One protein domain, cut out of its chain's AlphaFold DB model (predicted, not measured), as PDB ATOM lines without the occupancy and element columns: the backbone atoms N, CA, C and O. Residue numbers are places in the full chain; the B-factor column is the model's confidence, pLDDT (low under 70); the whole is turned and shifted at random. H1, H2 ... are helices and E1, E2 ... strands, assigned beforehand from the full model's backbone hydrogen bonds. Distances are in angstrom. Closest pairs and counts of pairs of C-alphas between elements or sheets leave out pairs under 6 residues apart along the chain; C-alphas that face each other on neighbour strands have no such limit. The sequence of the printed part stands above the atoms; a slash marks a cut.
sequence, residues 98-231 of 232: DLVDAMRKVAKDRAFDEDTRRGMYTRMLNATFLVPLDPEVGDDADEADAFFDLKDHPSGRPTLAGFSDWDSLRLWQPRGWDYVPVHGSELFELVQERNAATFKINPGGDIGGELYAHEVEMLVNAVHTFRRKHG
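This is residues 98 to 231 of the 232 residues of the protein "SseB domain-containing protein" of Plesiocystis pacifica SIR-1 (UniProt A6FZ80). A small sheet of three strands, E2, E4 and E5, lies near the middle with H4 over it; the two-strand ribbon E1 and E3 meets the end of E2, and the long H5 crosses H4. The helical hairpin H1 and H2 makes one end of the longest axis, the loop around Asp 140 reaches the other, and residues 225 to 231 stick out. The printed part has 134 residues, with five named helices and five named strands in the order H1 H2 E1 E2 H3 E3 H4 E4 E5 H5. The class is mixed, helices and strands; the larger sheet, order E2 E4 E5, is mixed, and E1 with E3 is antiparallel. The whole is compact, radius of gyration of the C-alphas 14.8 A, spans 42 by 36 by 28 A.

Start at H1, residues 98 to 108, which touches H2, residues 114 to 125, closest at the C-alphas of Ala 102 and Met 120, 5.2 A; this helical hairpin has a shallow tilt of 31 degrees, opposite ways. Next find E1, residues 128 to 132, antiparallel to E3, residues 179 to 183, with N 129 and O 182 2.8 A apart, within hydrogen-bond range. E2, residues 159 to 162, is parallel to E4, residues 198 to 201; look at N 200 and O 160, 2.8 A. E4 and E5, residues 209 to 212, form an antiparallel hairpin, with N 199 and O 211 2.8 A apart. The closest C-alphas of E1 and E2, Val 131 and Gly 162, are 4.7 A apart. H3, residues 166 to 172, touches no helix and only grazes the larger sheet with residues 168 to 169. H4, residues 184 to 193, is on that sheet at a height of 9.8 A, over E4 and along the strands, at 21 degrees on the local plane, which is fitted to just 6 C-alphas. H5, residues 213 to 230, touches H4 at a steep tilt of 56 degrees, opposite ways, closest at the C-alphas of Glu 189 and Val 220, 5.9 A. Every O i to N i+4 pair is within hydrogen-bond range in H1, H2, H3 and H5; in H4, 5 of 6 are.

Find C-alpha 98 at (11.771, 32.520, 48.385); from there H1 runs 15.4 A. H2 measures 16.5 A and H4 14.1 A. From C-alpha 213 at (17.109, 42.805, 27.787), H5 runs 25.8 A to C-alpha 230 at (21.381, 17.723, 32.329).

The C-alphas farthest apart are those of Ala 111 and Asp 140, 47.2 A. The printed part has no cut; its long link, E1 to E2, is residues 133 to 158. Mean pLDDT of the printed part is 91.3, with residues 110 to 111 and 152 under 70.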
ATOM      1  N   ASP A  98      10.313  32.527  48.537       97.06
ATOM      2  CA  ASP A  98      11.771  32.520  48.385       97.06
ATOM      3  C   ASP A  98      12.278  33.603  47.424       97.06
ATOM      4  O   ASP A  98      13.296  34.251  47.692       97.06
ATOM      5  N   LEU A  99      11.590  33.807  46.296       97.06
ATOM      6  CA  LEU A  99      11.936  34.850  45.331       97.06
ATOM      7  C   LEU A  99      11.709  36.235  45.938       97.06
ATOM      8  O   LEU A  99      12.596  37.081  45.847       97.06
ATOM      9  N   VAL A 100      10.563  36.464  46.585       95.69
ATOM     10  CA  VAL A 100      10.235  37.756  47.205       95.69
ATOM     11  C   VAL A 100      11.256  38.116  48.287       95.69
ATOM     12  O   VAL A 100      11.716  39.261  48.352       95.69
ATOM     13  N   ASP A 101      11.678  37.147  49.100       95.69
ATOM     14  CA  ASP A 101      12.717  37.359  50.107       95.69
ATOM     15  C   ASP A 101      14.089  37.637  49.480       95.69
ATOM     16  O   ASP A 101      14.809  38.528  49.945       95.69
ATOM     17  N   ALA A 102      14.441  36.958  48.385       95.94
ATOM     18  CA  ALA A 102      15.667  37.248  47.645       95.94
ATOM     19  C   ALA A 102      15.651  38.641  46.995       95.94
ATOM     20  O   ALA A 102      16.633  39.373  47.118       95.94
ATOM     21  N   MET A 103      14.535  39.052  46.384       95.00
ATOM     22  CA  MET A 103      14.350  40.406  45.847       95.00
ATOM     23  C   MET A 103      14.484  41.456  46.953       95.00
ATOM     24  O   MET A 103      15.191  42.449  46.793       95.00
ATOM     25  N   ARG A 104      13.875  41.213  48.121       94.44
ATOM     26  CA  ARG A 104      13.997  42.093  49.290       94.44
ATOM     27  C   ARG A 104      15.435  42.178  49.796       94.44
ATOM     28  O   ARG A 104      15.856  43.249  50.234       94.44
ATOM     29  N   LYS A 105      16.179  41.068  49.773       94.75
ATOM     30  CA  LYS A 105      17.595  41.042  50.153       94.75
ATOM     31  C   LYS A 105      18.428  41.892  49.192       94.75
ATOM     32  O   LYS A 105      19.140  42.770  49.666       94.75
ATOM     33  N   VAL A 106      18.271  41.699  47.879       92.94
ATOM     34  CA  VAL A 106      18.945  42.505  46.842       92.94
ATOM     35  C   VAL A 106      18.603  43.990  46.991       92.94
ATOM     36  O   VAL A 106      19.501  44.822  46.978       92.94
ATOM     37  N   ALA A 107      17.331  44.337  47.211       90.69
ATOM     38  CA  ALA A 107      16.893  45.729  47.354       90.69
ATOM     39  C   ALA A 107      17.463  46.441  48.598       90.69
ATOM     40  O   ALA A 107      17.583  47.666  48.614       90.69
ATOM     41  N   LYS A 108      17.788  45.695  49.663       90.44
ATOM     42  CA  LYS A 108      18.405  46.240  50.885       90.44
ATOM     43  C   LYS A 108      19.924  46.339  50.793       90.44
ATOM     44  O   LYS A 108      20.521  47.104  51.554       90.44
ATOM     45  N   ASP A 109      20.538  45.547  49.924       86.38
ATOM     46  CA  ASP A 109      21.982  45.489  49.800       86.38
ATOM     47  C   ASP A 109      22.511  46.692  49.011       86.38
ATOM     48  O   ASP A 109      22.222  46.883  47.831       86.38
ATOM     49  N   ARG A 110      23.300  47.529  49.685       66.75
ATOM     50  CA  ARG A 110      23.896  48.733  49.094       66.75
ATOM     51  C   ARG A 110      25.151  48.428  48.279       66.75
ATOM     52  O   ARG A 110      25.581  49.291  47.520       66.75
ATOM     53  N   ALA A 111      25.750  47.250  48.456       69.31
ATOM     54  CA  ALA A 111      27.055  46.913  47.896       69.31
ATOM     55  C   ALA A 111      26.989  46.210  46.529       69.31
ATOM     56  O   ALA A 111      28.039  45.888  45.982       69.31
ATOM     57  N   PHE A 112      25.794  46.009  45.954       72.50
ATOM     58  CA  PHE A 112      25.614  45.301  44.678       72.50
ATOM     59  C   PHE A 112      26.303  43.920  44.669       72.50
ATOM     60  O   PHE A 112      26.924  43.554  43.673       72.50
ATOM     61  N   ASP A 113      26.186  43.154  45.762       89.38
ATOM     62  CA  ASP A 113      26.769  41.813  45.871       89.38
ATOM     63  C   ASP A 113      26.276  40.890  44.742       89.38
ATOM     64  O   ASP A 113      25.078  40.604  44.601       89.38
ATOM     65  N   GLU A 114      27.219  40.432  43.921       90.06
ATOM     66  CA  GLU A 114      26.941  39.620  42.741       90.06
ATOM     67  C   GLU A 114      26.364  38.253  43.126       90.06
ATOM     68  O   GLU A 114      25.448  37.764  42.462       90.06
ATOM     69  N   ASP A 115      26.823  37.660  44.231       92.38
ATOM     70  CA  ASP A 115      26.340  36.354  44.680       92.38
ATOM     71  C   ASP A 115      24.890  36.433  45.172       92.38
ATOM     72  O   ASP A 115      24.065  35.568  44.852       92.38
ATOM     73  N   THR A 116      24.527  37.507  45.879       93.50
ATOM     74  CA  THR A 116      23.137  37.765  46.276       93.50
ATOM     75  C   THR A 116      22.231  37.971  45.055       93.50
ATOM     76  O   THR A 116      21.133  37.403  45.011       93.50
ATOM     77  N   ARG A 117      22.692  38.691  44.024       93.38
ATOM     78  CA  ARG A 117      21.952  38.862  42.761       93.38
ATOM     79  C   ARG A 117      21.815  37.545  41.987       93.38
ATOM     80  O   ARG A 117      20.714  37.206  41.555       93.38
ATOM     81  N   ARG A 118      22.878  36.742  41.888       94.25
ATOM     82  CA  ARG A 118      22.846  35.405  41.265       94.25
ATOM     83  C   ARG A 118      21.868  34.468  41.980       94.25
ATOM     84  O   ARG A 118      21.122  33.724  41.336       94.25
ATOM     85  N   GLY A 119      21.818  34.539  43.310       95.81
ATOM     86  CA  GLY A 119      20.844  33.816  44.123       95.81
ATOM     87  C   GLY A 119      19.393  34.231  43.851       95.81
ATOM     88  O   GLY A 119      18.505  33.375  43.886       95.81
ATOM     89  N   MET A 120      19.144  35.511  43.555       96.56
ATOM     90  CA  MET A 120      17.828  36.008  43.135       96.56
ATOM     91  C   MET A 120      17.456  35.483  41.745       96.56
ATOM     92  O   MET A 120      16.379  34.914  41.592       96.56
ATOM     93  N   TYR A 121      18.351  35.580  40.760       97.50
ATOM     94  CA  TYR A 121      18.111  35.061  39.406       97.50
ATOM     95  C   TYR A 121      17.809  33.564  39.384       97.50
ATOM     96  O   TYR A 121      16.877  33.125  38.719       97.50
ATOM     97  N   THR A 122      18.531  32.777  40.183       97.19
ATOM     98  CA  THR A 122      18.258  31.337  40.310       97.19
ATOM     99  C   THR A 122      16.837  31.079  40.815       97.19
ATOM    100  O   THR A 122      16.166  30.170  40.338       97.19
ATOM    101  N   ARG A 123      16.342  31.888  41.758       97.81
ATOM    102  CA  ARG A 123      14.960  31.781  42.245       97.81
ATOM    103  C   ARG A 123      13.948  32.267  41.218       97.81
ATOM    104  O   ARG A 123      12.899  31.654  41.112       97.81
ATOM    105  N   MET A 124      14.270  33.301  40.437       97.75
ATOM    106  CA  MET A 124      13.421  33.743  39.324       97.75
ATOM    107  C   MET A 124      13.226  32.627  38.297       97.75
ATOM    108  O   MET A 124      12.097  32.366  37.905       97.75
ATOM    109  N   LEU A 125      14.295  31.921  37.914       97.62
ATOM    110  CA  LEU A 125      14.216  30.813  36.953       97.62
ATOM    111  C   LEU A 125      13.333  29.648  37.421       97.62
ATOM    112  O   LEU A 125      12.801  28.937  36.576       97.62
ATOM    113  N   ASN A 126      13.193  29.455  38.736       97.31
ATOM    114  CA  ASN A 126      12.403  28.379  39.348       97.31
ATOM    115  C   ASN A 126      11.039  28.852  39.889       97.31
ATOM    116  O   ASN A 126      10.313  28.070  40.501       97.31
ATOM    117  N   ALA A 127      10.709  30.135  39.741       98.00
ATOM    118  CA  ALA A 127       9.436  30.693  40.178       98.00
ATOM    119  C   ALA A 127       8.360  30.485  39.107       98.00
ATOM    120  O   ALA A 127       8.663  30.295  37.934       98.00
ATOM    121  N   THR A 128       7.090  30.560  39.495       98.19
ATOM    122  CA  THR A 128       5.970  30.685  38.545       98.19
ATOM    123  C   THR A 128       5.428  32.099  38.644       98.19
ATOM    124  O   THR A 128       5.057  32.514  39.735       98.19
ATOM    125  N   PHE A 129       5.384  32.852  37.554       98.00
ATOM    126  CA  PHE A 129       4.857  34.215  37.547       98.00
ATOM    127  C   PHE A 129       3.430  34.229  37.022       98.00
ATOM    128  O   PHE A 129       3.080  33.440  36.152       98.00
ATOM    129  N   LEU A 130       2.615  35.154  37.516       96.56
ATOM    130  CA  LEU A 130       1.340  35.484  36.891       96.56
ATOM    131  C   LEU A 130       1.595  36.541  35.818       96.56
ATOM    132  O   LEU A 130       2.128  37.604  36.134       96.56
ATOM    133  N   VAL A 131       1.235  36.253  34.572       96.12
ATOM    134  CA  VAL A 131       1.457  37.140  33.426       96.12
ATOM    135  C   VAL A 131       0.098  37.597  32.899       96.12
ATOM    136  O   VAL A 131      -0.720  36.742  32.558       96.12
ATOM    137  N   PRO A 132      -0.194  38.910  32.895       94.56
ATOM    138  CA  PRO A 132      -1.474  39.421  32.426       94.56
ATOM    139  C   PRO A 132      -1.614  39.241  30.913       94.56
ATOM    140  O   PRO A 132      -0.662  39.477  30.163       94.56
ATOM    141  N   LEU A 133      -2.819  38.878  30.487       93.50
ATOM    142  CA  LEU A 133      -3.192  38.826  29.081       93.50
ATOM    143  C   LEU A 133      -3.770  40.171  28.630       93.50
ATOM    144  O   LEU A 133      -4.383  40.895  29.423       93.50
ATOM    145  N   ASP A 134      -3.552  40.514  27.367       90.56
ATOM    146  CA  ASP A 134      -4.135  41.685  26.732       90.56
ATOM    147  C   ASP A 134      -5.617  41.412  26.420       90.56
ATOM    148  O   ASP A 134      -5.916  40.535  25.612       90.56
ATOM    149  N   PRO A 135      -6.564  42.145  27.036       86.44
ATOM    150  CA  PRO A 135      -7.989  41.933  26.793       86.44
ATOM    151  C   PRO A 135      -8.437  42.330  25.378       86.44
ATOM    152  O   PRO A 135      -9.570  42.036  25.005       86.44
ATOM    153  N   GLU A 136      -7.607  43.054  24.620       87.12
ATOM    154  CA  GLU A 136      -7.903  43.441  23.234       87.12
ATOM    155  C   GLU A 136      -7.486  42.361  22.226       87.12
ATOM    156  O   GLU A 136      -7.903  42.404  21.065       87.12
ATOM    157  N   VAL A 137      -6.687  41.383  22.660       84.44
ATOM    158  CA  VAL A 137      -6.246  40.266  21.833       84.44
ATOM    159  C   VAL A 137      -7.298  39.156  21.903       84.44
ATOM    160  O   VAL A 137      -7.718  38.745  22.981       84.44
ATOM    161  N   GLY A 138      -7.781  38.711  20.740       78.62
ATOM    162  CA  GLY A 138      -8.796  37.659  20.659       78.62
ATOM    163  C   GLY A 138      -8.259  36.280  21.052       78.62
ATOM    164  O   GLY A 138      -7.056  36.039  20.988       78.62
ATOM    165  N   ASP A 139      -9.173  35.360  21.373       78.88
ATOM    166  CA  ASP A 139      -8.870  34.000  21.856       78.88
ATOM    167  C   ASP A 139      -8.005  33.151  20.896       78.88
ATOM    168  O   ASP A 139      -7.416  32.159  21.316       78.88
ATOM    169  N   ASP A 140      -7.921  33.532  19.616       80.31
ATOM    170  CA  ASP A 140      -7.166  32.822  18.572       80.31
ATOM    171  C   ASP A 140      -5.693  33.268  18.451       80.31
ATOM    172  O   ASP A 140      -4.982  32.800  17.558       80.31
ATOM    173  N   ALA A 141      -5.229  34.208  19.277       80.94
ATOM    174  CA  ALA A 141      -3.843  34.657  19.222       80.94
ATOM    175  C   ALA A 141      -2.872  33.616  19.788       80.94
ATOM    176  O   ALA A 141      -3.194  32.876  20.720       80.94
ATOM    177  N   ASP A 142      -1.649  33.608  19.256       81.25
ATOM    178  CA  ASP A 142      -0.562  32.826  19.837       81.25
ATOM    179  C   ASP A 142      -0.347  33.243  21.304       81.25
ATOM    180  O   ASP A 142      -0.473  34.416  21.657       81.25
ATOM    181  N   GLU A 143      -0.004  32.291  22.175       75.25
ATOM    182  CA  GLU A 143       0.109  32.527  23.626       75.25
ATOM    183  C   GLU A 143       1.116  33.632  23.962       75.25
ATOM    184  O   GLU A 143       0.852  34.492  24.804       75.25
ATOM    185  N   ALA A 144       2.244  33.652  23.246       73.25
ATOM    186  CA  ALA A 144       3.221  34.726  23.344       73.25
ATOM    187  C   ALA A 144       2.579  36.072  22.998       73.25
ATOM    188  O   ALA A 144       2.873  37.073  23.652       73.25
ATOM    189  N   ASP A 145       1.692  36.087  21.999       82.94
ATOM    190  CA  ASP A 145       1.078  37.302  21.502       82.94
ATOM    191  C   ASP A 145      -0.011  37.893  22.389       82.94
ATOM    192  O   ASP A 145      -0.212  39.111  22.398       82.94
ATOM    193  N   ALA A 146      -0.612  37.044  23.214       87.19
ATOM    194  CA  ALA A 146      -1.634  37.413  24.170       87.19
ATOM    195  C   ALA A 146      -1.098  38.171  25.397       87.19
ATOM    196  O   ALA A 146      -1.900  38.657  26.184       87.19
ATOM    197  N   PHE A 147       0.219  38.292  25.615       91.00
ATOM    198  CA  PHE A 147       0.739  38.991  26.801       91.00
ATOM    199  C   PHE A 147       0.565  40.506  26.698       91.00
ATOM    200  O   PHE A 147       0.906  41.117  25.684       91.00
ATOM    201  N   PHE A 148       0.112  41.117  27.795       90.75
ATOM    202  CA  PHE A 148      -0.115  42.555  27.853       90.75
ATOM    203  C   PHE A 148       1.182  43.372  27.882       90.75
ATOM    204  O   PHE A 148       2.037  43.206  28.762       90.75
ATOM    205  N   ASP A 149       1.252  44.356  26.989       91.38
ATOM    206  CA  ASP A 149       2.310  45.356  26.950       91.38
ATOM    207  C   ASP A 149       1.981  46.547  27.862       91.38
ATOM    208  O   ASP A 149       1.000  47.263  27.659       91.38
ATOM    209  N   LEU A 150       2.865  46.867  28.816       85.94
ATOM    210  CA  LEU A 150       2.709  48.037  29.700       85.94
ATOM    211  C   LEU A 150       2.760  49.400  28.969       85.94
ATOM    212  O   LEU A 150       2.477  50.424  29.594       85.94
ATOM    213  N   LYS A 151       3.075  49.394  27.665       78.94
ATOM    214  CA  LYS A 151       3.314  50.529  26.753       78.94
ATOM    215  C   LYS A 151       4.535  51.406  27.097       78.94
ATOM    216  O   LYS A 151       4.980  51.507  28.237       78.94
ATOM    217  N   ASP A 152       5.078  52.009  26.034       66.69
ATOM    218  CA  ASP A 152       6.060  53.105  25.979       66.69
ATOM    219  C   ASP A 152       7.431  52.902  26.654       66.69
ATOM    220  O   ASP A 152       7.849  53.686  27.511       66.69
ATOM    221  N   HIS A 153       8.222  51.928  26.180       86.06
ATOM    222  CA  HIS A 153       9.679  52.063  26.313       86.06
ATOM    223  C   HIS A 153      10.206  53.046  25.246       86.06
ATOM    224  O   HIS A 153       9.850  52.904  24.073       86.06
ATOM    225  N   PRO A 154      11.117  53.988  25.572       89.38
ATOM    226  CA  PRO A 154      11.640  54.972  24.610       89.38
ATOM    227  C   PRO A 154      12.292  54.390  23.345       89.38
ATOM    228  O   PRO A 154      12.478  55.100  22.363       89.38
ATOM    229  N   SER A 155      12.664  53.108  23.363       91.31
ATOM    230  CA  SER A 155      13.249  52.413  22.209       91.31
ATOM    231  C   SER A 155      12.224  51.874  21.204       91.31
ATOM    232  O   SER A 155      12.637  51.298  20.201       91.31
ATOM    233  N   GLY A 156      10.919  51.976  21.482       91.69
ATOM    234  CA  GLY A 156       9.856  51.383  20.657       91.69
ATOM    235  C   GLY A 156       9.704  49.860  20.794       91.69
ATOM    236  O   GLY A 156       8.887  49.269  20.099       91.69
ATOM    237  N   ARG A 157      10.480  49.218  21.677       93.06
ATOM    238  CA  ARG A 157      10.346  47.794  22.038       93.06
ATOM    239  C   ARG A 157       9.349  47.622  23.198       93.06
ATOM    240  O   ARG A 157       9.235  48.543  24.011       93.06
ATOM    241  N   PRO A 158       8.670  46.468  23.328       93.75
ATOM    242  CA  PRO A 158       7.655  46.286  24.362       93.75
ATOM    243  C   PRO A 158       8.264  46.237  25.768       93.75
ATOM    244  O   PRO A 158       9.432  45.887  25.955       93.75
ATOM    245  N   THR A 159       7.460  46.601  26.766       95.56
ATOM    246  CA  THR A 159       7.753  46.368  28.186       95.56
ATOM    247  C   THR A 159       6.723  45.391  28.716       95.56
ATOM    248  O   THR A 159       5.540  45.721  28.784       95.56
ATOM    249  N   LEU A 160       7.188  44.211  29.111       96.00
ATOM    250  CA  LEU A 160       6.336  43.151  29.634       96.00
ATOM    251  C   LEU A 160       6.305  43.193  31.163       96.00
ATOM    252  O   LEU A 160       7.190  43.772  31.802       96.00
ATOM    253  N   ALA A 161       5.287  42.575  31.757       96.44
ATOM    254  CA  ALA A 161       5.137  42.491  33.203       96.44
ATOM    255  C   ALA A 161       4.850  41.067  33.669       96.44
ATOM    256  O   ALA A 161       4.129  40.324  33.011       96.44
ATOM    257  N   GLY A 162       5.354  40.721  34.848       97.00
ATOM    258  CA  GLY A 162       4.947  39.519  35.563       97.00
ATOM    259  C   GLY A 162       4.868  39.764  37.060       97.00
ATOM    260  O   GLY A 162       5.516  40.660  37.611       97.00
ATOM    261  N   PHE A 163       4.056  38.958  37.730       97.00
ATOM    262  CA  PHE A 163       3.776  39.110  39.150       97.00
ATOM    263  C   PHE A 163       4.200  37.868  39.916       97.00
ATOM    264  O   PHE A 163       3.882  36.747  39.526       97.00
ATOM    265  N   SER A 164       4.921  38.067  41.019       96.62
ATOM    266  CA  SER A 164       5.345  36.972  41.896       96.62
ATOM    267  C   SER A 164       4.184  36.378  42.683       96.62
ATOM    268  O   SER A 164       4.299  35.267  43.183       96.62
ATOM    269  N   ASP A 165       3.090  37.113  42.834       93.06
ATOM    270  CA  ASP A 165       1.955  36.678  43.627       93.06
ATOM    271  C   ASP A 165       0.664  37.382  43.218       93.06
ATOM    272  O   ASP A 165       0.650  38.423  42.550       93.06
ATOM    273  N   TRP A 166      -0.446  36.785  43.647       88.88
ATOM    274  CA  TRP A 166      -1.788  37.278  43.358       88.88
ATOM    275  C   TRP A 166      -2.065  38.658  43.957       88.88
ATOM    276  O   TRP A 166      -2.740  39.481  43.340       88.88
ATOM    277  N   ASP A 167      -1.527  38.938  45.147       85.50
ATOM    278  CA  ASP A 167      -1.686  40.242  45.793       85.50
ATOM    279  C   ASP A 167      -1.043  41.354  44.949       85.50
ATOM    280  O   ASP A 167      -1.629  42.428  44.793       85.50
ATOM    281  N   SER A 168       0.123  41.086  44.360       89.31
ATOM    282  CA  SER A 168       0.852  42.020  43.502       89.31
ATOM    283  C   SER A 168       0.137  42.263  42.171       89.31
ATOM    284  O   SER A 168      -0.019  43.422  41.780       89.31
ATOM    285  N   LEU A 169      -0.368  41.211  41.513       90.19
ATOM    286  CA  LEU A 169      -1.151  41.346  40.274       90.19
ATOM    287  C   LEU A 169      -2.400  42.204  40.498       90.19
ATOM    288  O   LEU A 169      -2.646  43.161  39.767       90.19
ATOM    289  N   ARG A 170      -3.160  41.924  41.561       84.81
ATOM    290  CA  ARG A 170      -4.374  42.689  41.868       84.81
ATOM    291  C   ARG A 170      -4.104  44.114  42.317       84.81
ATOM    292  O   ARG A 170      -4.960  44.975  42.140       84.81
ATOM    293  N   LEU A 171      -2.954  44.382  42.931       82.25
ATOM    294  CA  LEU A 171      -2.569  45.751  43.257       82.25
ATOM    295  C   LEU A 171      -2.337  46.570  41.982       82.25
ATOM    296  O   LEU A 171      -2.755  47.728  41.925       82.25
ATOM    297  N   TRP A 172      -1.695  45.963  40.981       86.12
ATOM    298  CA  TRP A 172      -1.427  46.591  39.691       86.12
ATOM    299  C   TRP A 172      -2.698  46.754  38.852       86.12
ATOM    300  O   TRP A 172      -3.042  47.879  38.488       86.12
ATOM    301  N   GLN A 173      -3.424  45.660  38.609       85.62
ATOM    302  CA  GLN A 173      -4.659  45.666  37.835       85.62
ATOM    303  C   GLN A 173      -5.813  45.047  38.621       85.62
ATOM    304  O   GLN A 173      -6.083  43.847  38.546       85.62
ATOM    305  N   PRO A 174      -6.557  45.866  39.371       76.06
ATOM    306  CA  PRO A 174      -7.585  45.341  40.246       76.06
ATOM    307  C   PRO A 174      -8.908  45.014  39.532       76.06
ATOM    308  O   PRO A 174      -9.823  44.507  40.186       76.06
ATOM    309  N   ARG A 175      -9.037  45.282  38.217       74.12
ATOM    310  CA  ARG A 175     -10.263  44.962  37.444       74.12
ATOM    311  C   ARG A 175     -10.408  43.491  37.084       74.12
ATOM    312  O   ARG A 175     -11.378  43.151  36.424       74.12
ATOM    313  N   GLY A 176      -9.485  42.644  37.537       76.94
ATOM    314  CA  GLY A 176      -9.540  41.210  37.273       76.94
ATOM    315  C   GLY A 176      -9.275  40.902  35.808       76.94
ATOM    316  O   GLY A 176     -10.036  40.165  35.197       76.94
ATOM    317  N   TRP A 177      -8.226  41.506  35.245       85.31
ATOM    318  CA  TRP A 177      -7.746  41.090  33.932       85.31
ATOM    319  C   TRP A 177      -7.349  39.625  33.948       85.31
ATOM    320  O   TRP A 177      -6.925  39.096  34.984       85.31
ATOM    321  N   ASP A 178      -7.506  38.998  32.788       89.50
ATOM    322  CA  ASP A 178      -7.120  37.615  32.636       89.50
ATOM    323  C   ASP A 178      -5.597  37.470  32.709       89.50
ATOM    324  O   ASP A 178      -4.843  38.423  32.485       89.50
ATOM    325  N   TYR A 179      -5.140  36.293  33.119       93.25
ATOM    326  CA  TYR A 179      -3.722  36.028  33.314       93.25
ATOM    327  C   TYR A 179      -3.417  34.536  33.209       93.25
ATOM    328  O   TYR A 179      -4.265  33.679  33.483       93.25
ATOM    329  N   VAL A 180      -2.157  34.232  32.920       94.06
ATOM    330  CA  VAL A 180      -1.639  32.863  32.884       94.06
ATOM    331  C   VAL A 180      -0.478  32.689  33.869       94.06
ATOM    332  O   VAL A 180       0.361  33.585  34.001       94.06
ATOM    333  N   PRO A 181      -0.430  31.581  34.629       96.19
ATOM    334  CA  PRO A 181       0.745  31.222  35.408       96.19
ATOM    335  C   PRO A 181       1.815  30.610  34.490       96.19
ATOM    336  O   PRO A 181       1.595  29.546  33.925       96.19
ATOM    337  N   VAL A 182       2.982  31.247  34.384       96.50
ATOM    338  CA  VAL A 182       4.087  30.819  33.506       96.50
ATOM    339  C   VAL A 182       5.340  30.548  34.334       96.50
ATOM    340  O   VAL A 182       5.725  31.356  35.186       96.50
ATOM    341  N   HIS A 183       5.994  29.407  34.109       97.69
ATOM    342  CA  HIS A 183       7.243  29.085  34.798       97.69
ATOM    343  C   HIS A 183       8.372  30.014  34.332       97.69
ATOM    344  O   HIS A 183       8.505  30.290  33.145       97.69
ATOM    345  N   GLY A 184       9.228  30.471  35.245       97.44
ATOM    346  CA  GLY A 184      10.248  31.484  34.975       97.44
ATOM    347  C   GLY A 184      11.166  31.121  33.809       97.44
ATOM    348  O   GLY A 184      11.419  31.955  32.948       97.44
ATOM    349  N   SER A 185      11.615  29.866  33.725       96.81
ATOM    350  CA  SER A 185      12.463  29.414  32.611       96.81
ATOM    351  C   SER A 185      11.822  29.565  31.228       96.81
ATOM    352  O   SER A 185      12.536  29.813  30.269       96.81
ATOM    353  N   GLU A 186      10.509  29.365  31.129       96.81
ATOM    354  CA  GLU A 186       9.741  29.500  29.886       96.81
ATOM    355  C   GLU A 186       9.390  30.966  29.636       96.81
ATOM    356  O   GLU A 186       9.594  31.489  28.546       96.81
ATOM    357  N   LEU A 187       8.972  31.670  30.687       96.94
ATOM    358  CA  LEU A 187       8.638  33.083  30.618       96.94
ATOM    359  C   LEU A 187       9.787  33.922  30.060       96.94
ATOM    360  O   LEU A 187       9.561  34.782  29.218       96.94
ATOM    361  N   PHE A 188      11.021  33.700  30.514       97.38
ATOM    362  CA  PHE A 188      12.143  34.501  30.026       97.38
ATOM    363  C   PHE A 188      12.535  34.169  28.580       97.38
ATOM    364  O   PHE A 188      13.014  35.067  27.892       97.38
ATOM    365  N   GLU A 189      12.282  32.941  28.107       96.38
ATOM    366  CA  GLU A 189      12.400  32.584  26.684       96.38
ATOM    367  C   GLU A 189      11.380  33.408  25.871       96.38
ATOM    368  O   GLU A 189      11.778  34.158  24.980       96.38
ATOM    369  N   LEU A 190      10.106  33.425  26.287       95.38
ATOM    370  CA  LEU A 190       9.045  34.224  25.650       95.38
ATOM    371  C   LEU A 190       9.342  35.736  25.659       95.38
ATOM    372  O   LEU A 190       9.173  36.429  24.656       95.38
ATOM    373  N   VAL A 191       9.826  36.275  26.783       95.62
ATOM    374  CA  VAL A 191      10.201  37.698  26.903       95.62
ATOM    375  C   VAL A 191      11.330  38.053  25.928       95.62
ATOM    376  O   VAL A 191      11.318  39.143  25.342       95.62
ATOM    377  N   GLN A 192      12.306  37.156  25.745       96.19
ATOM    378  CA  GLN A 192      13.392  37.349  24.786       96.19
ATOM    379  C   GLN A 192      12.887  37.275  23.339       96.19
ATOM    380  O   GLN A 192      13.260  38.129  22.534       96.19
ATOM    381  N   GLU A 193      12.022  36.309  23.020       94.38
ATOM    382  CA  GLU A 193      11.422  36.128  21.690       94.38
ATOM    383  C   GLU A 193      10.609  37.350  21.248       94.38
ATOM    384  O   GLU A 193      10.752  37.810  20.114       94.38
ATOM    385  N   ARG A 194       9.855  37.972  22.167       92.19
ATOM    386  CA  ARG A 194       9.138  39.236  21.904       92.19
ATOM    387  C   ARG A 194      10.052  40.459  21.812       92.19
ATOM    388  O   ARG A 194       9.577  41.585  21.661       92.19
ATOM    389  N   ASN A 195      11.370  40.270  21.915       94.25
ATOM    390  CA  ASN A 195      12.362  41.335  21.889       94.25
ATOM    391  C   ASN A 195      12.011  42.452  22.895       94.25
ATOM    392  O   ASN A 195      12.155  43.642  22.598       94.25
ATOM    393  N   ALA A 196      11.542  42.096  24.097       94.88
ATOM    394  CA  ALA A 196      11.141  43.073  25.107       94.88
ATOM    395  C   ALA A 196      12.334  43.925  25.555       94.88
ATOM    396  O   ALA A 196      13.442  43.418  25.731       94.88
ATOM    397  N   ALA A 197      12.139  45.237  25.695       96.25
ATOM    398  CA  ALA A 197      13.177  46.144  26.181       96.25
ATOM    399  C   ALA A 197      13.515  45.840  27.641       96.25
ATOM    400  O   ALA A 197      14.689  45.737  28.016       96.25
ATOM    401  N   THR A 198      12.457  45.694  28.437       97.00
ATOM    402  CA  THR A 198      12.517  45.367  29.851       97.00
ATOM    403  C   THR A 198      11.353  44.463  30.249       97.00
ATOM    404  O   THR A 198      10.302  44.430  29.601       97.00
ATOM    405  N   PHE A 199      11.556  43.720  31.332       97.44
ATOM    406  CA  PHE A 199      10.536  42.928  32.001       97.44
ATOM    407  C   PHE A 199      10.391  43.414  33.441       97.44
ATOM    408  O   PHE A 199      11.338  43.360  34.231       97.44
ATOM    409  N   LYS A 200       9.204  43.916  33.784       97.38
ATOM    410  CA  LYS A 200       8.904  44.470  35.105       97.38
ATOM    411  C   LYS A 200       8.275  43.418  36.004       97.38
ATOM    412  O   LYS A 200       7.264  42.812  35.668       97.38
ATOM    413  N   ILE A 201       8.842  43.262  37.192       97.44
ATOM    414  CA  ILE A 201       8.352  42.346  38.218       97.44
ATOM    415  C   ILE A 201       7.607  43.154  39.269       97.44
ATOM    416  O   ILE A 201       8.172  44.091  39.838       97.44
ATOM    417  N   ASN A 202       6.354  42.781  39.535       95.31
ATOM    418  CA  ASN A 202       5.456  43.472  40.467       95.31
ATOM    419  C   ASN A 202       5.426  45.004  40.267       95.31
ATOM    420  O   ASN A 202       5.674  45.754  41.220       95.31
ATOM    421  N   PRO A 203       5.155  45.514  39.049       92.75
ATOM    422  CA  PRO A 203       5.068  46.952  38.809       92.75
ATOM    423  C   PRO A 203       4.068  47.621  39.766       92.75
ATOM    424  O   PRO A 203       2.902  47.245  39.841       92.75
ATOM    425  N   GLY A 204       4.531  48.630  40.510       84.56
ATOM    426  CA  GLY A 204       3.717  49.346  41.503       84.56
ATOM    427  C   GLY A 204       3.567  48.641  42.859       84.56
ATOM    428  O   GLY A 204       2.902  49.185  43.742       84.56
ATOM    429  N   GLY A 205       4.188  47.470  43.035       86.31
ATOM    430  CA  GLY A 205       4.273  46.754  44.305       86.31
ATOM    431  C   GLY A 205       5.348  47.297  45.251       86.31
ATOM    432  O   GLY A 205       6.228  48.063  44.862       86.31
ATOM    433  N   ASP A 206       5.283  46.864  46.514       84.44
ATOM    434  CA  ASP A 206       6.259  47.223  47.556       84.44
ATOM    435  C   ASP A 206       7.654  46.638  47.283       84.44
ATOM    436  O   ASP A 206       8.673  47.206  47.675       84.44
ATOM    437  N   ILE A 207       7.687  45.463  46.651       90.06
ATOM    438  CA  ILE A 207       8.892  44.732  46.271       90.06
ATOM    439  C   ILE A 207       8.721  44.372  44.803       90.06
ATOM    440  O   ILE A 207       7.889  43.533  44.459       90.06
ATOM    441  N   GLY A 208       9.505  45.026  43.958       93.12
ATOM    442  CA  GLY A 208       9.504  44.824  42.518       93.12
ATOM    443  C   GLY A 208      10.915  44.870  41.955       93.12
ATOM    444  O   GLY A 208      11.900  44.936  42.695       93.12
ATOM    445  N   GLY A 209      11.005  44.819  40.638       94.44
ATOM    446  CA  GLY A 209      12.267  44.890  39.923       94.44
ATOM    447  C   GLY A 209      12.042  45.119  38.441       94.44
ATOM    448  O   GLY A 209      10.922  45.012  37.944       94.44
ATOM    449  N   GLU A 210      13.119  45.431  37.743       96.06
ATOM    450  CA  GLU A 210      13.126  45.559  36.295       96.06
ATOM    451  C   GLU A 210      14.340  44.800  35.783       96.06
ATOM    452  O   GLU A 210      15.450  45.035  36.254       96.06
ATOM    453  N   LEU A 211      14.093  43.854  34.880       96.94
ATOM    454  CA  LEU A 211      15.129  43.150  34.146       96.94
ATOM    455  C   LEU A 211      15.269  43.812  32.786       96.94
ATOM    456  O   LEU A 211      14.293  43.924  32.045       96.94
ATOM    457  N   TYR A 212      16.478  44.229  32.441       96.88
ATOM    458  CA  TYR A 212      16.774  44.721  31.102       96.88
ATOM    459  C   TYR A 212      17.020  43.558  30.136       96.88
ATOM    460  O   TYR A 212      17.356  42.450  30.552       96.88
ATOM    461  N   ALA A 213      16.923  43.819  28.830       97.06
ATOM    462  CA  ALA A 213      17.109  42.805  27.787       97.06
ATOM    463  C   ALA A 213      18.362  41.918  27.969       97.06
ATOM    464  O   ALA A 213      18.289  40.712  27.763       97.06
ATOM    465  N   HIS A 214      19.492  42.488  28.403       97.56
ATOM    466  CA  HIS A 214      20.728  41.727  28.635       97.56
ATOM    467  C   HIS A 214      20.644  40.785  29.851       97.56
ATOM    468  O   HIS A 214      21.257  39.720  29.855       97.56
ATOM    469  N   GLU A 215      19.883  41.149  30.889       97.50
ATOM    470  CA  GLU A 215      19.634  40.271  32.036       97.50
ATOM    471  C   GLU A 215      18.705  39.123  31.641       97.50
ATOM    472  O   GLU A 215      18.956  37.982  32.023       97.50
ATOM    473  N   VAL A 216      17.676  39.406  30.835       97.81
ATOM    474  CA  VAL A 216      16.789  38.374  30.272       97.81
ATOM    475  C   VAL A 216      17.595  37.390  29.421       97.81
ATOM    476  O   VAL A 216      17.512  36.185  29.636       97.81
ATOM    477  N   GLU A 217      18.449  37.885  28.523       97.75
ATOM    478  CA  GLU A 217      19.329  37.047  27.698       97.75
ATOM    479  C   GLU A 217      20.252  36.158  28.548       97.75
ATOM    480  O   GLU A 217      20.420  34.968  28.272       97.75
ATOM    481  N   MET A 218      20.834  36.702  29.619       97.56
ATOM    482  CA  MET A 218      21.655  35.928  30.553       97.56
ATOM    483  C   MET A 218      20.858  34.800  31.230       97.56
ATOM    484  O   MET A 218      21.379  33.690  31.370       97.56
ATOM    485  N   LEU A 219      19.611  35.061  31.640       97.50
ATOM    486  CA  LEU A 219      18.727  34.056  32.239       97.50
ATOM    487  C   LEU A 219      18.414  32.925  31.250       97.50
ATOM    488  O   LEU A 219      18.555  31.754  31.605       97.50
ATOM    489  N   VAL A 220      18.074  33.262  30.003       97.56
ATOM    490  CA  VAL A 220      17.799  32.274  28.947       97.56
ATOM    491  C   VAL A 220      19.038  31.423  28.643       97.56
ATOM    492  O   VAL A 220      18.979  30.191  28.634       97.56
ATOM    493  N   ASN A 221      20.211  32.048  28.520       97.19
ATOM    494  CA  ASN A 221      21.474  31.336  28.309       97.19
ATOM    495  C   ASN A 221      21.809  30.360  29.452       97.19
ATOM    496  O   ASN A 221      22.345  29.267  29.211       97.19
ATOM    497  N   ALA A 222      21.485  30.722  30.697       95.25
ATOM    498  CA  ALA A 222      21.650  29.838  31.847       95.25
ATOM    499  C   ALA A 222      20.732  28.606  31.751       95.25
ATOM    500  O   ALA A 222      21.199  27.484  31.974       95.25
ATOM    501  N   VAL A 223      19.468  28.791  31.346       94.62
ATOM    502  CA  VAL A 223      18.503  27.699  31.116       94.62
ATOM    503  C   VAL A 223      18.993  26.759  30.016       94.62
ATOM    504  O   VAL A 223      19.074  25.549  30.241       94.62
ATOM    505  N   HIS A 224      19.399  27.283  28.857       95.50
ATOM    506  CA  HIS A 224      19.915  26.462  27.759       95.50
ATOM    507  C   HIS A 224      21.171  25.679  28.150       95.50
ATOM    508  O   HIS A 224      21.300  24.493  27.834       95.50
ATOM    509  N   THR A 225      22.092  26.312  28.880       94.62
ATOM    510  CA  THR A 225      23.306  25.643  29.366       94.62
ATOM    511  C   THR A 225      22.968  24.502  30.321       94.62
ATOM    512  O   THR A 225      23.556  23.422  30.215       94.62
ATOM    513  N   PHE A 226      22.007  24.715  31.222       92.44
ATOM    514  CA  PHE A 226      21.525  23.686  32.136       92.44
ATOM    515  C   PHE A 226      20.858  22.526  31.383       92.44
ATOM    516  O   PHE A 226      21.257  21.377  31.580       92.44
ATOM    517  N   ARG A 227      19.923  22.817  30.464       93.12
ATOM    518  CA  ARG A 227      19.246  21.815  29.619       93.12
ATOM    519  C   ARG A 227      20.250  20.990  28.813       93.12
ATOM    520  O   ARG A 227      20.158  19.773  28.808       93.12
ATOM    521  N   ARG A 228      21.280  21.605  28.225       94.12
ATOM    522  CA  ARG A 228      22.335  20.880  27.490       94.12
ATOM    523  C   ARG A 228      23.190  19.975  28.386       94.12
ATOM    524  O   ARG A 228      23.698  18.961  27.920       94.12
ATOM    525  N   LYS A 229      23.408  20.355  29.649       93.50
ATOM    526  CA  LYS A 229      24.249  19.598  30.591       93.50
ATOM    527  C   LYS A 229      23.497  18.454  31.280       93.50
ATOM    528  O   LYS A 229      24.123  17.462  31.642       93.50
ATOM    529  N   HIS A 230      22.194  18.617  31.497       90.44
ATOM    530  CA  HIS A 230      21.381  17.723  32.329       90.44
ATOM    531  C   HIS A 230      20.211  17.063  31.590       90.44
ATOM    532  O   HIS A 230      19.642  16.112  32.112       90.44
ATOM    533  N   GLY A 231      19.853  17.547  30.401       73.94
ATOM    534  CA  GLY A 231      18.846  16.952  29.531       73.94
ATOM    535  C   GLY A 231      19.441  15.815  28.710       73.94
ATOM    536  O   GLY A 231      19.815  16.021  27.559       73.94
TER     537      GLY A 231